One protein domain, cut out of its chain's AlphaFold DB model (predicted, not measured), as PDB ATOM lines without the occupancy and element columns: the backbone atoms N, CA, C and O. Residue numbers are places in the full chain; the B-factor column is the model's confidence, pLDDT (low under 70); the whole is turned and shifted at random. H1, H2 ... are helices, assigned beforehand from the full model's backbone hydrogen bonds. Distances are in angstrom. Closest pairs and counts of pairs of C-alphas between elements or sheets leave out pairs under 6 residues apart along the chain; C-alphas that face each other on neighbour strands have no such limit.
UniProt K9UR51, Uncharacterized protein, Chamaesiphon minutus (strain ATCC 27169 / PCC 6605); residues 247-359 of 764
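This is residues 247 to 359 of the 764 residues of an uncharacterized protein of Chamaesiphon minutus (strain ATCC 27169 / PCC 6605) (UniProt K9UR51). Crossed helices form a rounded cluster: H2 is in the middle, with H1, H3 and H5 packed round it. H6 packs on H5. The printed part has 113 residues, six named helices, no named strand; it is all helix, compact, with radius of gyration of the C-alphas 13.6 A and spans of 39 by 32 by 25 A.

H1, residues 247 to 261, begins at C-alpha 247 (109.602, 1.078, 62.626) and measures 20.8 A. H2 is 269 to 282, 19.9 A; H3 289 to 302, 20.0 A; H4 306 to 309; H5 313 to 328, 23.0 A. H6, 347 to 354, ends at C-alpha 354 (89.615, -11.395, 80.959).

H1 and H2 form a hairpin, closest C-alphas Leu 255 and Leu 275, 6.4 A. H2 touches H3 at a steep tilt of 52 degrees, closest C-alphas Phe 276 and Val 296, 6.0 A. H1 and H6 have every O i to N i+4 pair within hydrogen-bond range; H2 has 8 of 10, H3 9 of 10, H5 10 of 12.

The printed part has no cut. The link H5 to H6 is long. Residues 337 to 348 and 354 to 359 have pLDDT under 70.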
ATOM      1  N   VAL A 247     110.981   1.348  62.144       72.31
ATOM      2  CA  VAL A 247     109.602   1.078  62.626       72.31
ATOM      3  C   VAL A 247     109.542   0.387  64.004       72.31
ATOM      4  O   VAL A 247     108.559   0.491  64.730       72.31
ATOM      5  N   ALA A 248     110.578  -0.363  64.379       81.38
ATOM      6  CA  ALA A 248     110.682  -1.042  65.673       81.38
ATOM      7  C   ALA A 248     111.430  -0.209  66.727       81.38
ATOM      8  O   ALA A 248     111.153  -0.375  67.910       81.38
ATOM      9  N   GLN A 249     112.325   0.689  66.303       76.81
ATOM     10  CA  GLN A 249     112.906   1.729  67.149       76.81
ATOM     11  C   GLN A 249     111.809   2.724  67.556       76.81
ATOM     12  O   GLN A 249     111.553   2.885  68.743       76.81
ATOM     13  N   GLU A 250     111.064   3.248  66.580       78.12
ATOM     14  CA  GLU A 250     109.868   4.078  66.768       78.12
ATOM     15  C   GLU A 250     108.842   3.389  67.684       78.12
ATOM     16  O   GLU A 250     108.297   4.002  68.600       78.12
ATOM     17  N   TRP A 251     108.578   2.090  67.488       90.38
ATOM     18  CA  TRP A 251     107.661   1.344  68.357       90.38
ATOM     19  C   TRP A 251     108.176   1.220  69.800       90.38
ATOM     20  O   TRP A 251     107.386   1.346  70.735       90.38
ATOM     21  N   LYS A 252     109.484   1.003  69.990       87.88
ATOM     22  CA  LYS A 252     110.120   0.957  71.313       87.88
ATOM     23  C   LYS A 252     110.019   2.316  72.017       87.88
ATOM     24  O   LYS A 252     109.534   2.375  73.142       87.88
ATOM     25  N   GLU A 253     110.378   3.389  71.319       79.00
ATOM     26  CA  GLU A 253     110.336   4.771  71.816       79.00
ATOM     27  C   GLU A 253     108.908   5.209  72.181       79.00
ATOM     28  O   GLU A 253     108.697   5.816  73.227       79.00
ATOM     29  N   ASN A 254     107.899   4.833  71.386       86.81
ATOM     30  CA  ASN A 254     106.492   5.100  71.709       86.81
ATOM     31  C   ASN A 254     106.004   4.344  72.963       86.81
ATOM     32  O   ASN A 254     105.156   4.859  73.696       86.81
ATOM     33  N   LEU A 255     106.520   3.138  73.238       93.75
ATOM     34  CA  LEU A 255     106.230   2.424  74.491       93.75
ATOM     35  C   LEU A 255     106.914   3.105  75.683       93.75
ATOM     36  O   LEU A 255     106.272   3.300  76.709       93.75
ATOM     37  N   GLU A 256     108.171   3.522  75.535       90.06
ATOM     38  CA  GLU A 256     108.916   4.237  76.582       90.06
ATOM     39  C   GLU A 256     108.260   5.584  76.922       90.06
ATOM     40  O   GLU A 256     107.966   5.844  78.087       90.06
ATOM     41  N   LEU A 257     107.871   6.364  75.910       86.75
ATOM     42  CA  LEU A 257     107.083   7.587  76.082       86.75
ATOM     43  C   LEU A 257     105.733   7.325  76.775       86.75
ATOM     44  O   LEU A 257     105.285   8.135  77.587       86.75
ATOM     45  N   SER A 258     105.090   6.182  76.508       90.12
ATOM     46  CA  SER A 258     103.859   5.784  77.211       90.12
ATOM     47  C   SER A 258     104.105   5.501  78.700       90.12
ATOM     48  O   SER A 258     103.220   5.737  79.524       90.12
ATOM     49  N   PHE A 259     105.300   5.029  79.071       91.69
ATOM     50  CA  PHE A 259     105.691   4.813  80.467       91.69
ATOM     51  C   PHE A 259     106.022   6.136  81.181       91.69
ATOM     52  O   PHE A 259     105.639   6.308  82.339       91.69
ATOM     53  N   ASP A 260     106.660   7.083  80.484       84.88
ATOM     54  CA  ASP A 260     106.994   8.420  81.006       84.88
ATOM     55  C   ASP A 260     105.755   9.317  81.199       84.88
ATOM     56  O   ASP A 260     105.666  10.077  82.170       84.88
ATOM     57  N   ILE A 261     104.767   9.207  80.300       91.00
ATOM     58  CA  ILE A 261     103.429   9.797  80.476       91.00
ATOM     59  C   ILE A 261     102.734   9.137  81.674       91.00
ATOM     60  O   ILE A 261     102.266   9.826  82.585       91.00
ATOM     61  N   GLY A 262     102.708   7.801  81.685       91.38
ATOM     62  CA  GLY A 262     102.145   6.995  82.756       91.38
ATOM     63  C   GLY A 262     100.619   7.050  82.844       91.38
ATOM     64  O   GLY A 262      99.910   7.093  81.839       91.38
ATOM     65  N   TRP A 263     100.107   7.007  84.072       95.81
ATOM     66  CA  TRP A 263      98.679   7.065  84.368       95.81
ATOM     67  C   TRP A 263      98.192   8.520  84.350       95.81
ATOM     68  O   TRP A 263      98.776   9.381  85.009       95.81
ATOM     69  N   THR A 264      97.091   8.777  83.644       93.75
ATOM     70  CA  THR A 264      96.513  10.119  83.442       93.75
ATOM     71  C   THR A 264      95.006  10.207  83.705       93.75
ATOM     72  O   THR A 264      94.500  11.310  83.889       93.75
ATOM     73  N   ASP A 265      94.289   9.078  83.755       92.00
ATOM     74  CA  ASP A 265      92.882   9.002  84.178       92.00
ATOM     75  C   ASP A 265      92.552   7.598  84.731       92.00
ATOM     76  O   ASP A 265      93.306   6.627  84.601       92.00
ATOM     77  N   TYR A 266      91.400   7.468  85.377       92.25
ATOM     78  CA  TYR A 266      90.885   6.209  85.891       92.25
ATOM     79  C   TYR A 266      90.637   5.174  84.774       92.25
ATOM     80  O   TYR A 266      90.418   5.487  83.610       92.25
ATOM     81  N   HIS A 267      90.594   3.895  85.161       87.00
ATOM     82  CA  HIS A 267      90.297   2.734  84.300       87.00
ATOM     83  C   HIS A 267      91.381   2.298  83.285       87.00
ATOM     84  O   HIS A 267      91.225   1.226  82.696       87.00
ATOM     85  N   GLN A 268      92.514   3.003  83.177       91.31
ATOM     86  CA  GLN A 268      93.633   2.703  82.256       91.31
ATOM     87  C   GLN A 268      94.396   1.376  82.508       91.31
ATOM     88  O   GLN A 268      95.296   1.012  81.757       91.31
ATOM     89  N   THR A 269      94.054   0.582  83.531       91.31
ATOM     90  CA  THR A 269      94.819  -0.633  83.901       91.31
ATOM     91  C   THR A 269      94.899  -1.687  82.790       91.31
ATOM     92  O   THR A 269      95.935  -2.326  82.631       91.31
ATOM     93  N   ASN A 270      93.835  -1.855  81.997       88.00
ATOM     94  CA  ASN A 270      93.820  -2.783  80.854       88.00
ATOM     95  C   ASN A 270      94.393  -2.171  79.560       88.00
ATOM     96  O   ASN A 270      94.438  -2.858  78.543       88.00
ATOM     97  N   GLU A 271      94.797  -0.902  79.595       88.69
ATOM     98  CA  GLU A 271      95.468  -0.186  78.507       88.69
ATOM     99  C   GLU A 271      96.985  -0.177  78.733       88.69
ATOM    100  O   GLU A 271      97.730  -0.537  77.828       88.69
ATOM    101  N   LEU A 272      97.435   0.111  79.961       93.25
ATOM    102  CA  LEU A 272      98.857   0.179  80.315       93.25
ATOM    103  C   LEU A 272      99.520  -1.198  80.490       93.25
ATOM    104  O   LEU A 272     100.591  -1.417  79.926       93.25
ATOM    105  N   LEU A 273      98.916  -2.149  81.223       94.50
ATOM    106  CA  LEU A 273      99.543  -3.466  81.473       94.50
ATOM    107  C   LEU A 273      99.994  -4.201  80.188       94.50
ATOM    108  O   LEU A 273     101.105  -4.741  80.186       94.50
ATOM    109  N   PRO A 274      99.226  -4.191  79.077       92.38
ATOM    110  CA  PRO A 274      99.669  -4.765  77.807       92.38
ATOM    111  C   PRO A 274     100.908  -4.101  77.207       92.38
ATOM    112  O   PRO A 274     101.668  -4.789  76.534       92.38
ATOM    113  N   LEU A 275     101.133  -2.802  77.433       95.00
ATOM    114  CA  LEU A 275     102.297  -2.077  76.908       95.00
ATOM    115  C   LEU A 275     103.576  -2.500  77.640       95.00
ATOM    116  O   LEU A 275     104.572  -2.820  76.995       95.00
ATOM    117  N   PHE A 276     103.523  -2.600  78.972       95.88
ATOM    118  CA  PHE A 276     104.641  -3.108  79.778       95.88
ATOM    119  C   PHE A 276     104.955  -4.575  79.457       95.88
ATOM    120  O   PHE A 276     106.116  -4.924  79.259       95.88
ATOM    121  N   ILE A 277     103.937  -5.434  79.326       95.06
ATOM    122  CA  ILE A 277     104.120  -6.851  78.963       95.06
ATOM    123  C   ILE A 277     104.630  -7.010  77.523       95.06
ATOM    124  O   ILE A 277     105.506  -7.834  77.266       95.06
ATOM    125  N   CYS A 278     104.135  -6.191  76.592       93.50
ATOM    126  CA  CYS A 278     104.663  -6.103  75.236       93.50
ATOM    127  C   CYS A 278     106.154  -5.749  75.255       93.50
ATOM    128  O   CYS A 278     106.943  -6.435  74.614       93.50
ATOM    129  N   TYR A 279     106.552  -4.719  76.003       95.50
ATOM    130  CA  TYR A 279     107.947  -4.293  76.084       95.50
ATOM    131  C   TYR A 279     108.847  -5.359  76.728       95.50
ATOM    132  O   TYR A 279     109.874  -5.719  76.151       95.50
ATOM    133  N   GLY A 280     108.430  -5.930  77.863       94.56
ATOM    134  CA  GLY A 280     109.172  -6.982  78.565       94.56
ATOM    135  C   GLY A 280     109.435  -8.218  77.696       94.56
ATOM    136  O   GLY A 280     110.554  -8.722  77.668       94.56
ATOM    137  N   ILE A 281     108.450  -8.670  76.912       92.56
ATOM    138  CA  ILE A 281     108.639  -9.820  76.010       92.56
ATOM    139  C   ILE A 281     109.398  -9.421  74.734       92.56
ATOM    140  O   ILE A 281     110.300 -10.138  74.305       92.56
ATOM    141  N   VAL A 282     109.032  -8.308  74.086       90.94
ATOM    142  CA  VAL A 282     109.541  -7.953  72.747       90.94
ATOM    143  C   VAL A 282     110.955  -7.373  72.795       90.94
ATOM    144  O   VAL A 282     111.770  -7.733  71.943       90.94
ATOM    145  N   PHE A 283     111.241  -6.490  73.754       90.50
ATOM    146  CA  PHE A 283     112.460  -5.674  73.787       90.50
ATOM    147  C   PHE A 283     113.439  -6.084  74.896       90.50
ATOM    148  O   PHE A 283     114.636  -6.148  74.627       90.50
ATOM    149  N   GLU A 284     112.957  -6.448  76.089       89.94
ATOM    150  CA  GLU A 284     113.818  -7.003  77.156       89.94
ATOM    151  C   GLU A 284     114.063  -8.517  76.977       89.94
ATOM    152  O   GLU A 284     115.040  -9.059  77.486       89.94
ATOM    153  N   GLY A 285     113.199  -9.208  76.220       88.00
ATOM    154  CA  GLY A 285     113.343 -10.632  75.891       88.00
ATOM    155  C   GLY A 285     112.917 -11.606  76.996       88.00
ATOM    156  O   GLY A 285     113.319 -12.770  76.949       88.00
ATOM    157  N   LEU A 286     112.122 -11.150  77.969       92.44
ATOM    158  CA  LEU A 286     111.661 -11.938  79.113       92.44
ATOM    159  C   LEU A 286     110.630 -12.990  78.672       92.44
ATOM    160  O   LEU A 286     109.497 -12.661  78.316       92.44
ATOM    161  N   GLU A 287     111.037 -14.260  78.694       85.06
ATOM    162  CA  GLU A 287     110.200 -15.409  78.311       85.06
ATOM    163  C   GLU A 287     109.710 -16.227  79.520       85.06
ATOM    164  O   GLU A 287     108.725 -16.956  79.390       85.06
ATOM    165  N   ASP A 288     110.333 -16.085  80.697       92.50
ATOM    166  CA  ASP A 288     109.814 -16.659  81.939       92.50
ATOM    167  C   ASP A 288     108.677 -15.813  82.541       92.50
ATOM    168  O   ASP A 288     108.688 -14.579  82.522       92.50
ATOM    169  N   LYS A 289     107.687 -16.499  83.121       95.56
ATOM    170  CA  LYS A 289     106.502 -15.871  83.712       95.56
ATOM    171  C   LYS A 289     106.803 -15.113  85.007       95.56
ATOM    172  O   LYS A 289     106.189 -14.072  85.233       95.56
ATOM    173  N   GLN A 290     107.698 -15.613  85.859       95.81
ATOM    174  CA  GLN A 290     108.034 -14.975  87.132       95.81
ATOM    175  C   GLN A 290     108.965 -13.776  86.918       95.81
ATOM    176  O   GLN A 290     108.744 -12.730  87.524       95.81
ATOM    177  N   GLU A 291     109.950 -13.887  86.023       95.56
ATOM    178  CA  GLU A 291     110.806 -12.760  85.621       95.56
ATOM    179  C   GLU A 291     109.980 -11.622  85.002       95.56
ATOM    180  O   GLU A 291     110.086 -10.471  85.436       95.56
ATOM    181  N   LEU A 292     109.088 -11.943  84.055       97.06
ATOM    182  CA  LEU A 292     108.189 -10.966  83.441       97.06
ATOM    183  C   LEU A 292     107.215 -10.356  84.462       97.06
ATOM    184  O   LEU A 292     107.016  -9.142  84.447       97.06
ATOM    185  N   PHE A 293     106.637 -11.153  85.370       98.00
ATOM    186  CA  PHE A 293     105.805 -10.630  86.460       98.00
ATOM    187  C   PHE A 293     106.588  -9.641  87.335       98.00
ATOM    188  O   PHE A 293     106.104  -8.534  87.574       98.00
ATOM    189  N   ASN A 294     107.799 -10.004  87.770       97.06
ATOM    190  CA  ASN A 294     108.637  -9.169  88.632       97.06
ATOM    191  C   ASN A 294     108.969  -7.826  87.957       97.06
ATOM    192  O   ASN A 294     108.779  -6.770  88.565       97.06
ATOM    193  N   TRP A 295     109.404  -7.858  86.691       97.69
ATOM    194  CA  TRP A 295     109.732  -6.665  85.901       97.69
ATOM    195  C   TRP A 295     108.504  -5.766  85.702       97.69
ATOM    196  O   TRP A 295     108.559  -4.564  85.971       97.69
ATOM    197  N   VAL A 296     107.363  -6.340  85.297       97.31
ATOM    198  CA  VAL A 296     106.124  -5.577  85.069       97.31
ATOM    199  C   VAL A 296     105.602  -4.988  86.376       97.31
ATOM    200  O   VAL A 296     105.191  -3.830  86.379       97.31
ATOM    201  N   HIS A 297     105.659  -5.731  87.486       97.69
ATOM    202  CA  HIS A 297     105.247  -5.232  88.795       97.69
ATOM    203  C   HIS A 297     106.117  -4.058  89.253       97.69
ATOM    204  O   HIS A 297     105.579  -3.004  89.586       97.69
ATOM    205  N   GLN A 298     107.446  -4.191  89.186       97.00
ATOM    206  CA  GLN A 298     108.378  -3.118  89.544       97.00
ATOM    207  C   GLN A 298     108.144  -1.852  88.703       97.00
ATOM    208  O   GLN A 298     108.133  -0.744  89.242       97.00
ATOM    209  N   LYS A 299     107.932  -2.000  87.390       95.88
ATOM    210  CA  LYS A 299     107.706  -0.870  86.478       95.88
ATOM    211  C   LYS A 299     106.339  -0.208  86.692       95.88
ATOM    212  O   LYS A 299     106.278   1.015  86.829       95.88
ATOM    213  N   ILE A 300     105.247  -0.977  86.761       95.38
ATOM    214  CA  ILE A 300     103.881  -0.421  86.777       95.38
ATOM    215  C   ILE A 300     103.569   0.373  88.056       95.38
ATOM    216  O   ILE A 300     102.845   1.367  87.985       95.38
ATOM    217  N   ILE A 301     104.139  -0.017  89.204       95.94
ATOM    218  CA  ILE A 301     103.948   0.691  90.486       95.94
ATOM    219  C   ILE A 301     104.823   1.946  90.610       95.94
ATOM    220  O   ILE A 301     104.457   2.877  91.326       95.94
ATOM    221  N   ALA A 302     105.957   1.983  89.898       93.94
ATOM    222  CA  ALA A 302     106.838   3.147  89.794       93.94
ATOM    223  C   ALA A 302     106.367   4.162  88.733       93.94
ATOM    224  O   ALA A 302     106.843   5.296  88.699       93.94
ATOM    225  N   THR A 303     105.428   3.768  87.868       93.94
ATOM    226  CA  THR A 303     104.877   4.612  86.800       93.94
ATOM    227  C   THR A 303     104.131   5.819  87.381       93.94
ATOM    228  O   THR A 303     103.308   5.685  88.292       93.94
ATOM    229  N   ARG A 304     104.378   7.009  86.818       94.69
ATOM    230  CA  ARG A 304     103.739   8.273  87.220       94.69
ATOM    231  C   ARG A 304     102.213   8.131  87.307       94.69
ATOM    232  O   ARG A 304     101.601   7.541  86.428       94.69
ATOM    233  N   GLY A 305     101.601   8.674  88.362       94.81
ATOM    234  CA  GLY A 305     100.141   8.685  88.544       94.81
ATOM    235  C   GLY A 305      99.519   7.367  89.036       94.81
ATOM    236  O   GLY A 305      98.326   7.349  89.337       94.81
ATOM    237  N   TYR A 306     100.291   6.280  89.192       96.75
ATOM    238  CA  TYR A 306      99.781   4.979  89.657       96.75
ATOM    239  C   TYR A 306      98.981   5.077  90.971       96.75
ATOM    240  O   TYR A 306      97.887   4.519  91.087       96.75
ATOM    241  N   GLN A 307      99.495   5.838  91.941       95.69
ATOM    242  CA  GLN A 307      98.853   6.031  93.247       95.69
ATOM    243  C   GLN A 307      97.553   6.859  93.173       95.69
ATOM    244  O   GLN A 307      96.680   6.697  94.021       95.69
ATOM    245  N   GLU A 308      97.401   7.709  92.154       95.62
ATOM    246  CA  GLU A 308      96.268   8.633  92.001       95.62
ATOM    247  C   GLU A 308      95.119   8.007  91.191       95.62
ATOM    248  O   GLU A 308      93.954   8.082  91.589       95.62
ATOM    249  N   TYR A 309      95.437   7.327  90.083       96.06
ATOM    250  CA  TYR A 309      94.433   6.875  89.108       96.06
ATOM    251  C   TYR A 309      94.200   5.352  89.075       96.06
ATOM    252  O   TYR A 309      93.129   4.898  88.649       96.06
ATOM    253  N   CYS A 310      95.140   4.522  89.549       95.19
ATOM    254  CA  CYS A 310      94.982   3.064  89.493       95.19
ATOM    255  C   CYS A 310      94.085   2.521  90.621       95.19
ATOM    256  O   CYS A 310      94.545   2.011  91.639       95.19
ATOM    257  N   ARG A 311      92.764   2.517  90.408       92.50
ATOM    258  CA  ARG A 311      91.797   1.938  91.371       92.50
ATOM    259  C   ARG A 311      91.963   0.427  91.626       92.50
ATOM    260  O   ARG A 311      91.347  -0.096  92.551       92.50
ATOM    261  N   HIS A 312      92.793  -0.263  90.844       94.12
ATOM    262  CA  HIS A 312      93.108  -1.687  91.003       94.12
ATOM    263  C   HIS A 312      94.369  -1.950  91.852       94.12
ATOM    264  O   HIS A 312      94.808  -3.092  91.896       94.12
ATOM    265  N   GLN A 313      94.945  -0.952  92.543       93.38
ATOM    266  CA  GLN A 313      96.105  -1.122  93.447       93.38
ATOM    267  C   GLN A 313      95.998  -2.358  94.361       93.38
ATOM    268  O   GLN A 313      96.928  -3.151  94.453       93.38
ATOM    269  N   HIS A 314      94.829  -2.557  94.980       94.12
ATOM    270  CA  HIS A 314      94.528  -3.665  95.896       94.12
ATOM    271  C   HIS A 314      94.480  -5.061  95.237       94.12
ATOM    272  O   HIS A 314      94.350  -6.063  95.933       94.12
ATOM    273  N   GLU A 315      94.538  -5.137  93.907       95.12
ATOM    274  CA  GLU A 315      94.530  -6.382  93.132       95.12
ATOM    275  C   GLU A 315      95.540  -6.367  91.965       95.12
ATOM    276  O   GLU A 315      95.422  -7.169  91.035       95.12
ATOM    277  N   ILE A 316      96.529  -5.461  91.990       95.25
ATOM    278  CA  ILE A 316      97.406  -5.209  90.837       95.25
ATOM    279  C   ILE A 316      98.223  -6.445  90.459       95.25
ATOM    280  O   ILE A 316      98.302  -6.783  89.281       95.25
ATOM    281  N   GLU A 317      98.737  -7.182  91.446       97.19
ATOM    282  CA  GLU A 317      99.477  -8.430  91.244       97.19
ATOM    283  C   GLU A 317      98.621  -9.469  90.514       97.19
ATOM    284  O   GLU A 317      99.075 -10.088  89.553       97.19
ATOM    285  N   ARG A 318      97.343  -9.601  90.897       96.00
ATOM    286  CA  ARG A 318      96.390 -10.476  90.203       96.00
ATOM    287  C   ARG A 318      96.199 -10.039  88.753       96.00
ATOM    288  O   ARG A 318      96.237 -10.888  87.872       96.00
ATOM    289  N   LYS A 319      96.062  -8.735  88.484       94.56
ATOM    290  CA  LYS A 319      95.934  -8.219  87.108       94.56
ATOM    291  C   LYS A 319      97.186  -8.447  86.270       94.56
ATOM    292  O   LYS A 319      97.057  -8.787  85.096       94.56
ATOM    293  N   ILE A 320      98.378  -8.297  86.843       96.75
ATOM    294  CA  ILE A 320      99.628  -8.615  86.144       96.75
ATOM    295  C   ILE A 320      99.661 -10.115  85.833       96.75
ATOM    296  O   ILE A 320      99.909 -10.478  84.689       96.75
ATOM    297  N   TRP A 321      99.327 -10.986  86.791       96.94
ATOM    298  CA  TRP A 321      99.267 -12.436  86.570       96.94
ATOM    299  C   TRP A 321      98.219 -12.868  85.536       96.94
ATOM    300  O   TRP A 321      98.527 -13.719  84.699       96.94
ATOM    301  N   ASP A 322      97.016 -12.282  85.547       92.94
ATOM    302  CA  ASP A 322      95.968 -12.509  84.539       92.94
ATOM    303  C   ASP A 322      96.518 -12.248  83.120       92.94
ATOM    304  O   ASP A 322      96.328 -13.048  82.197       92.94
ATOM    305  N   TRP A 323      97.255 -11.142  82.954       93.94
ATOM    306  CA  TRP A 323      97.846 -10.726  81.683       93.94
ATOM    307  C   TRP A 323      99.122 -11.490  81.296       93.94
ATOM    308  O   TRP A 323      99.272 -11.831  80.123       93.94
ATOM    309  N   VAL A 324     100.025 -11.784  82.236       94.69
ATOM    310  CA  VAL A 324     101.262 -12.553  82.000       94.69
ATOM    311  C   VAL A 324     100.919 -13.974  81.562       94.69
ATOM    312  O   VAL A 324     101.376 -14.409  80.503       94.69
ATOM    313  N   ASN A 325     100.047 -14.669  82.302       92.75
ATOM    314  CA  ASN A 325      99.554 -15.986  81.896       92.75
ATOM    315  C   ASN A 325      98.828 -15.893  80.550       92.75
ATOM    316  O   ASN A 325      99.225 -16.545  79.586       92.75
ATOM    317  N   GLY A 326      97.838 -15.000  80.436       86.81
ATOM    318  CA  GLY A 326      97.056 -14.829  79.213       86.81
ATOM    319  C   GLY A 326      97.894 -14.550  77.958       86.81
ATOM    320  O   GLY A 326      97.531 -15.008  76.876       86.81
ATOM    321  N   THR A 327      99.021 -13.851  78.094       88.12
ATOM    322  CA  THR A 327      99.923 -13.512  76.984       88.12
ATOM    323  C   THR A 327     100.858 -14.664  76.619       88.12
ATOM    324  O   THR A 327     100.932 -15.030  75.444       88.12
ATOM    325  N   ILE A 328     101.552 -15.242  77.608       87.50
ATOM    326  CA  ILE A 328     102.527 -16.325  77.405       87.50
ATOM    327  C   ILE A 328     101.820 -17.610  76.952       87.50
ATOM    328  O   ILE A 328     102.234 -18.224  75.969       87.50
ATOM    329  N   ASP A 329     100.693 -17.967  77.573       87.12
ATOM    330  CA  ASP A 329      99.947 -19.197  77.262       87.12
ATOM    331  C   ASP A 329      99.241 -19.146  75.894       87.12
ATOM    332  O   ASP A 329      98.893 -20.184  75.335       87.12
ATOM    333  N   ASN A 330      99.049 -17.947  75.325       80.75
ATOM    334  CA  ASN A 330      98.566 -17.766  73.951       80.75
ATOM    335  C   ASN A 330      99.698 -17.402  72.962       80.75
ATOM    336  O   ASN A 330      99.397 -17.177  71.794       80.75
ATOM    337  N   GLN A 331     100.968 -17.346  73.397       77.88
ATOM    338  CA  GLN A 331     102.165 -17.075  72.572       77.88
ATOM    339  C   GLN A 331     102.048 -15.839  71.649       77.88
ATOM    340  O   GLN A 331     102.542 -15.825  70.515       77.88
ATOM    341  N   TYR A 332     101.365 -14.790  72.125       78.31
ATOM    342  CA  TYR A 332     101.012 -13.646  71.278       78.31
ATOM    343  C   TYR A 332     102.181 -12.687  71.014       78.31
ATOM    344  O   TYR A 332     102.394 -12.244  69.880       78.31
ATOM    345  N   TYR A 333     102.944 -12.363  72.058       84.44
ATOM    346  CA  TYR A 333     104.211 -11.656  71.916       84.44
ATOM    347  C   TYR A 333     105.361 -12.660  71.862       84.44
ATOM    348  O   TYR A 333     105.316 -13.725  72.471       84.44
ATOM    349  N   VAL A 334     106.385 -12.290  71.102       83.19
ATOM    350  CA  VAL A 334     107.640 -13.017  70.909       83.19
ATOM    351  C   VAL A 334     108.728 -11.946  70.866       83.19
ATOM    352  O   VAL A 334     108.476 -10.869  70.312       83.19
ATOM    353  N   LYS A 335     109.913 -12.224  71.426       87.88
ATOM    354  CA  LYS A 335     111.072 -11.315  71.369       87.88
ATOM    355  C   LYS A 335     111.368 -10.823  69.951       87.88
ATOM    356  O   LYS A 335     111.067 -11.513  68.973       87.88
ATOM    357  N   TYR A 336     111.935  -9.625  69.820       83.31
ATOM    358  CA  TYR A 336     112.207  -9.012  68.519       83.31
ATOM    359  C   TYR A 336     113.051  -9.938  67.620       83.31
ATOM    360  O   TYR A 336     114.021 -10.549  68.063       83.31
ATOM    361  N   CYS A 337     112.627 -10.099  66.360       67.75
ATOM    362  CA  CYS A 337     113.143 -11.096  65.403       67.75
ATOM    363  C   CYS A 337     113.142 -12.572  65.881       67.75
ATOM    364  O   CYS A 337     113.785 -13.421  65.259       67.75
ATOM    365  N   GLY A 338     112.404 -12.903  66.943       62.00
ATOM    366  CA  GLY A 338     112.266 -14.254  67.482       62.00
ATOM    367  C   GLY A 338     111.413 -15.197  66.626       62.00
ATOM    368  O   GLY A 338     110.717 -14.796  65.690       62.00
ATOM    369  N   PHE A 339     111.487 -16.485  66.963       52.25
ATOM    370  CA  PHE A 339     110.820 -17.587  66.271       52.25
ATOM    371  C   PHE A 339     110.282 -18.596  67.309       52.25
ATOM    372  O   PHE A 339     111.005 -18.860  68.270       52.25
ATOM    373  N   PRO A 340     109.089 -19.207  67.132       60.91
ATOM    374  CA  PRO A 340     108.172 -19.102  65.988       60.91
ATOM    375  C   PRO A 340     107.565 -17.698  65.808       60.91
ATOM    376  O   PRO A 340     107.581 -16.898  66.742       60.91
ATOM    377  N   PRO A 341     107.048 -17.358  64.612       58.84
ATOM    378  CA  PRO A 341     106.308 -16.113  64.420       58.84
ATOM    379  C   PRO A 341     105.044 -16.092  65.295       58.84
ATOM    380  O   PRO A 341     104.410 -17.131  65.483       58.84
ATOM    381  N   ARG A 342     104.678 -14.897  65.786       68.50
ATOM    382  CA  ARG A 342     103.536 -14.645  66.690       68.50
ATOM    383  C   ARG A 342     102.283 -15.427  66.280       68.50
ATOM    384  O   ARG A 342     101.853 -15.341  65.127       68.50
ATOM    385  N   CYS A 343     101.668 -16.122  67.232       60.50
ATOM    386  CA  CYS A 343     100.425 -16.862  67.028       60.50
ATOM    387  C   CYS A 343      99.384 -16.496  68.110       60.50
ATOM    388  O   CYS A 343      99.539 -15.503  68.817       60.50
ATOM    389  N   GLY A 344      98.265 -17.221  68.180       65.06
ATOM    390  CA  GLY A 344      97.225 -16.971  69.185       65.06
ATOM    391  C   GLY A 344      96.391 -15.698  68.969       65.06
ATOM    392  O   GLY A 344      96.021 -15.368  67.842       65.06
ATOM    393  N   ILE A 345      96.010 -15.043  70.071       68.25
ATOM    394  CA  ILE A 345      94.979 -13.988  70.119       68.25
ATOM    395  C   ILE A 345      95.536 -12.612  70.499       68.25
ATOM    396  O   ILE A 345      96.433 -12.503  71.324       68.25
ATOM    397  N   THR A 346      94.960 -11.547  69.935       67.81
ATOM    398  CA  THR A 346      95.422 -10.164  70.160       67.81
ATOM    399  C   THR A 346      95.117  -9.653  71.576       67.81
ATOM    400  O   THR A 346      94.211 -10.178  72.228       67.81
ATOM    401  N   PRO A 347      95.768  -8.573  72.064       66.69
ATOM    402  CA  PRO A 347      95.552  -8.083  73.424       66.69
ATOM    403  C   PRO A 347      94.103  -7.637  73.628       66.69
ATOM    404  O   PRO A 347      93.512  -7.938  74.651       66.69
ATOM    405  N   HIS A 348      93.464  -7.041  72.615       67.25
ATOM    406  CA  HIS A 348      92.032  -6.718  72.641       67.25
ATOM    407  C   HIS A 348      91.138  -7.971  72.767       67.25
ATOM    408  O   HIS A 348      90.108  -7.947  73.440       67.25
ATOM    409  N   GLN A 349      91.503  -9.086  72.125       72.44
ATOM    410  CA  GLN A 349      90.798 -10.363  72.298       72.44
ATOM    411  C   GLN A 349      91.048 -10.954  73.696       72.44
ATOM    412  O   GLN A 349      90.147 -11.576  74.261       72.44
ATOM    413  N   LEU A 350      92.223 -10.710  74.285       74.25
ATOM    414  CA  LEU A 350      92.539 -11.085  75.661       74.25
ATOM    415  C   LEU A 350      91.775 -10.217  76.682       74.25
ATOM    416  O   LEU A 350      91.157 -10.790  77.573       74.25
ATOM    417  N   VAL A 351      91.664  -8.889  76.496       72.38
ATOM    418  CA  VAL A 351      90.775  -8.006  77.291       72.38
ATOM    419  C   VAL A 351      89.363  -8.586  77.344       72.38
ATOM    420  O   VAL A 351      88.781  -8.682  78.424       72.38
ATOM    421  N   ALA A 352      88.817  -8.991  76.193       71.00
ATOM    422  CA  ALA A 352      87.465  -9.533  76.098       71.00
ATOM    423  C   ALA A 352      87.298 -10.874  76.840       71.00
ATOM    424  O   ALA A 352      86.246 -11.108  77.429       71.00
ATOM    425  N   ARG A 353      88.334 -11.731  76.863       74.88
ATOM    426  CA  ARG A 353      88.348 -12.971  77.663       74.88
ATOM    427  C   ARG A 353      88.502 -12.709  79.165       74.88
ATOM    428  O   ARG A 353      87.839 -13.372  79.951       74.88
ATOM    429  N   LEU A 354      89.347 -11.752  79.557       69.62
ATOM    430  CA  LEU A 354      89.615 -11.395  80.959       69.62
ATOM    431  C   LEU A 354      88.487 -10.560  81.598       69.62
ATOM    432  O   LEU A 354      88.377 -10.500  82.819       69.62
ATOM    433  N   ASN A 355      87.634  -9.912  80.794       67.62
ATOM    434  CA  ASN A 355      86.548  -9.042  81.263       67.62
ATOM    435  C   ASN A 355      85.178  -9.462  80.672       67.62
ATOM    436  O   ASN A 355      84.497  -8.629  80.062       67.62
ATOM    437  N   PRO A 356      84.727 -10.723  80.852       56.97
ATOM    438  CA  PRO A 356      83.554 -11.269  80.155       56.97
ATOM    439  C   PRO A 356      82.248 -10.522  80.474       56.97
ATOM    440  O   PRO A 356      81.347 -10.452  79.646       56.97
ATOM    441  N   HIS A 357      82.148  -9.877  81.640       53.69
ATOM    442  CA  HIS A 357      80.974  -9.083  82.018       53.69
ATOM    443  C   HIS A 357      80.825  -7.749  81.258       53.69
ATOM    444  O   HIS A 357      79.788  -7.102  81.387       53.69
ATOM    445  N   LYS A 358      81.817  -7.328  80.455       48.72
ATOM    446  CA  LYS A 358      81.713  -6.131  79.595       48.72
ATOM    447  C   LYS A 358      81.284  -6.423  78.155       48.72
ATOM    448  O   LYS A 358      80.990  -5.476  77.429       48.72
ATOM    449  N   SER A 359      81.177  -7.686  77.730       44.97
ATOM    450  CA  SER A 359      80.677  -8.023  76.389       44.97
ATOM    451  C   SER A 359      79.145  -7.983  76.313       44.97
ATOM    452  O   SER A 359      78.501  -8.975  75.966       44.97
TER     453      SER A 359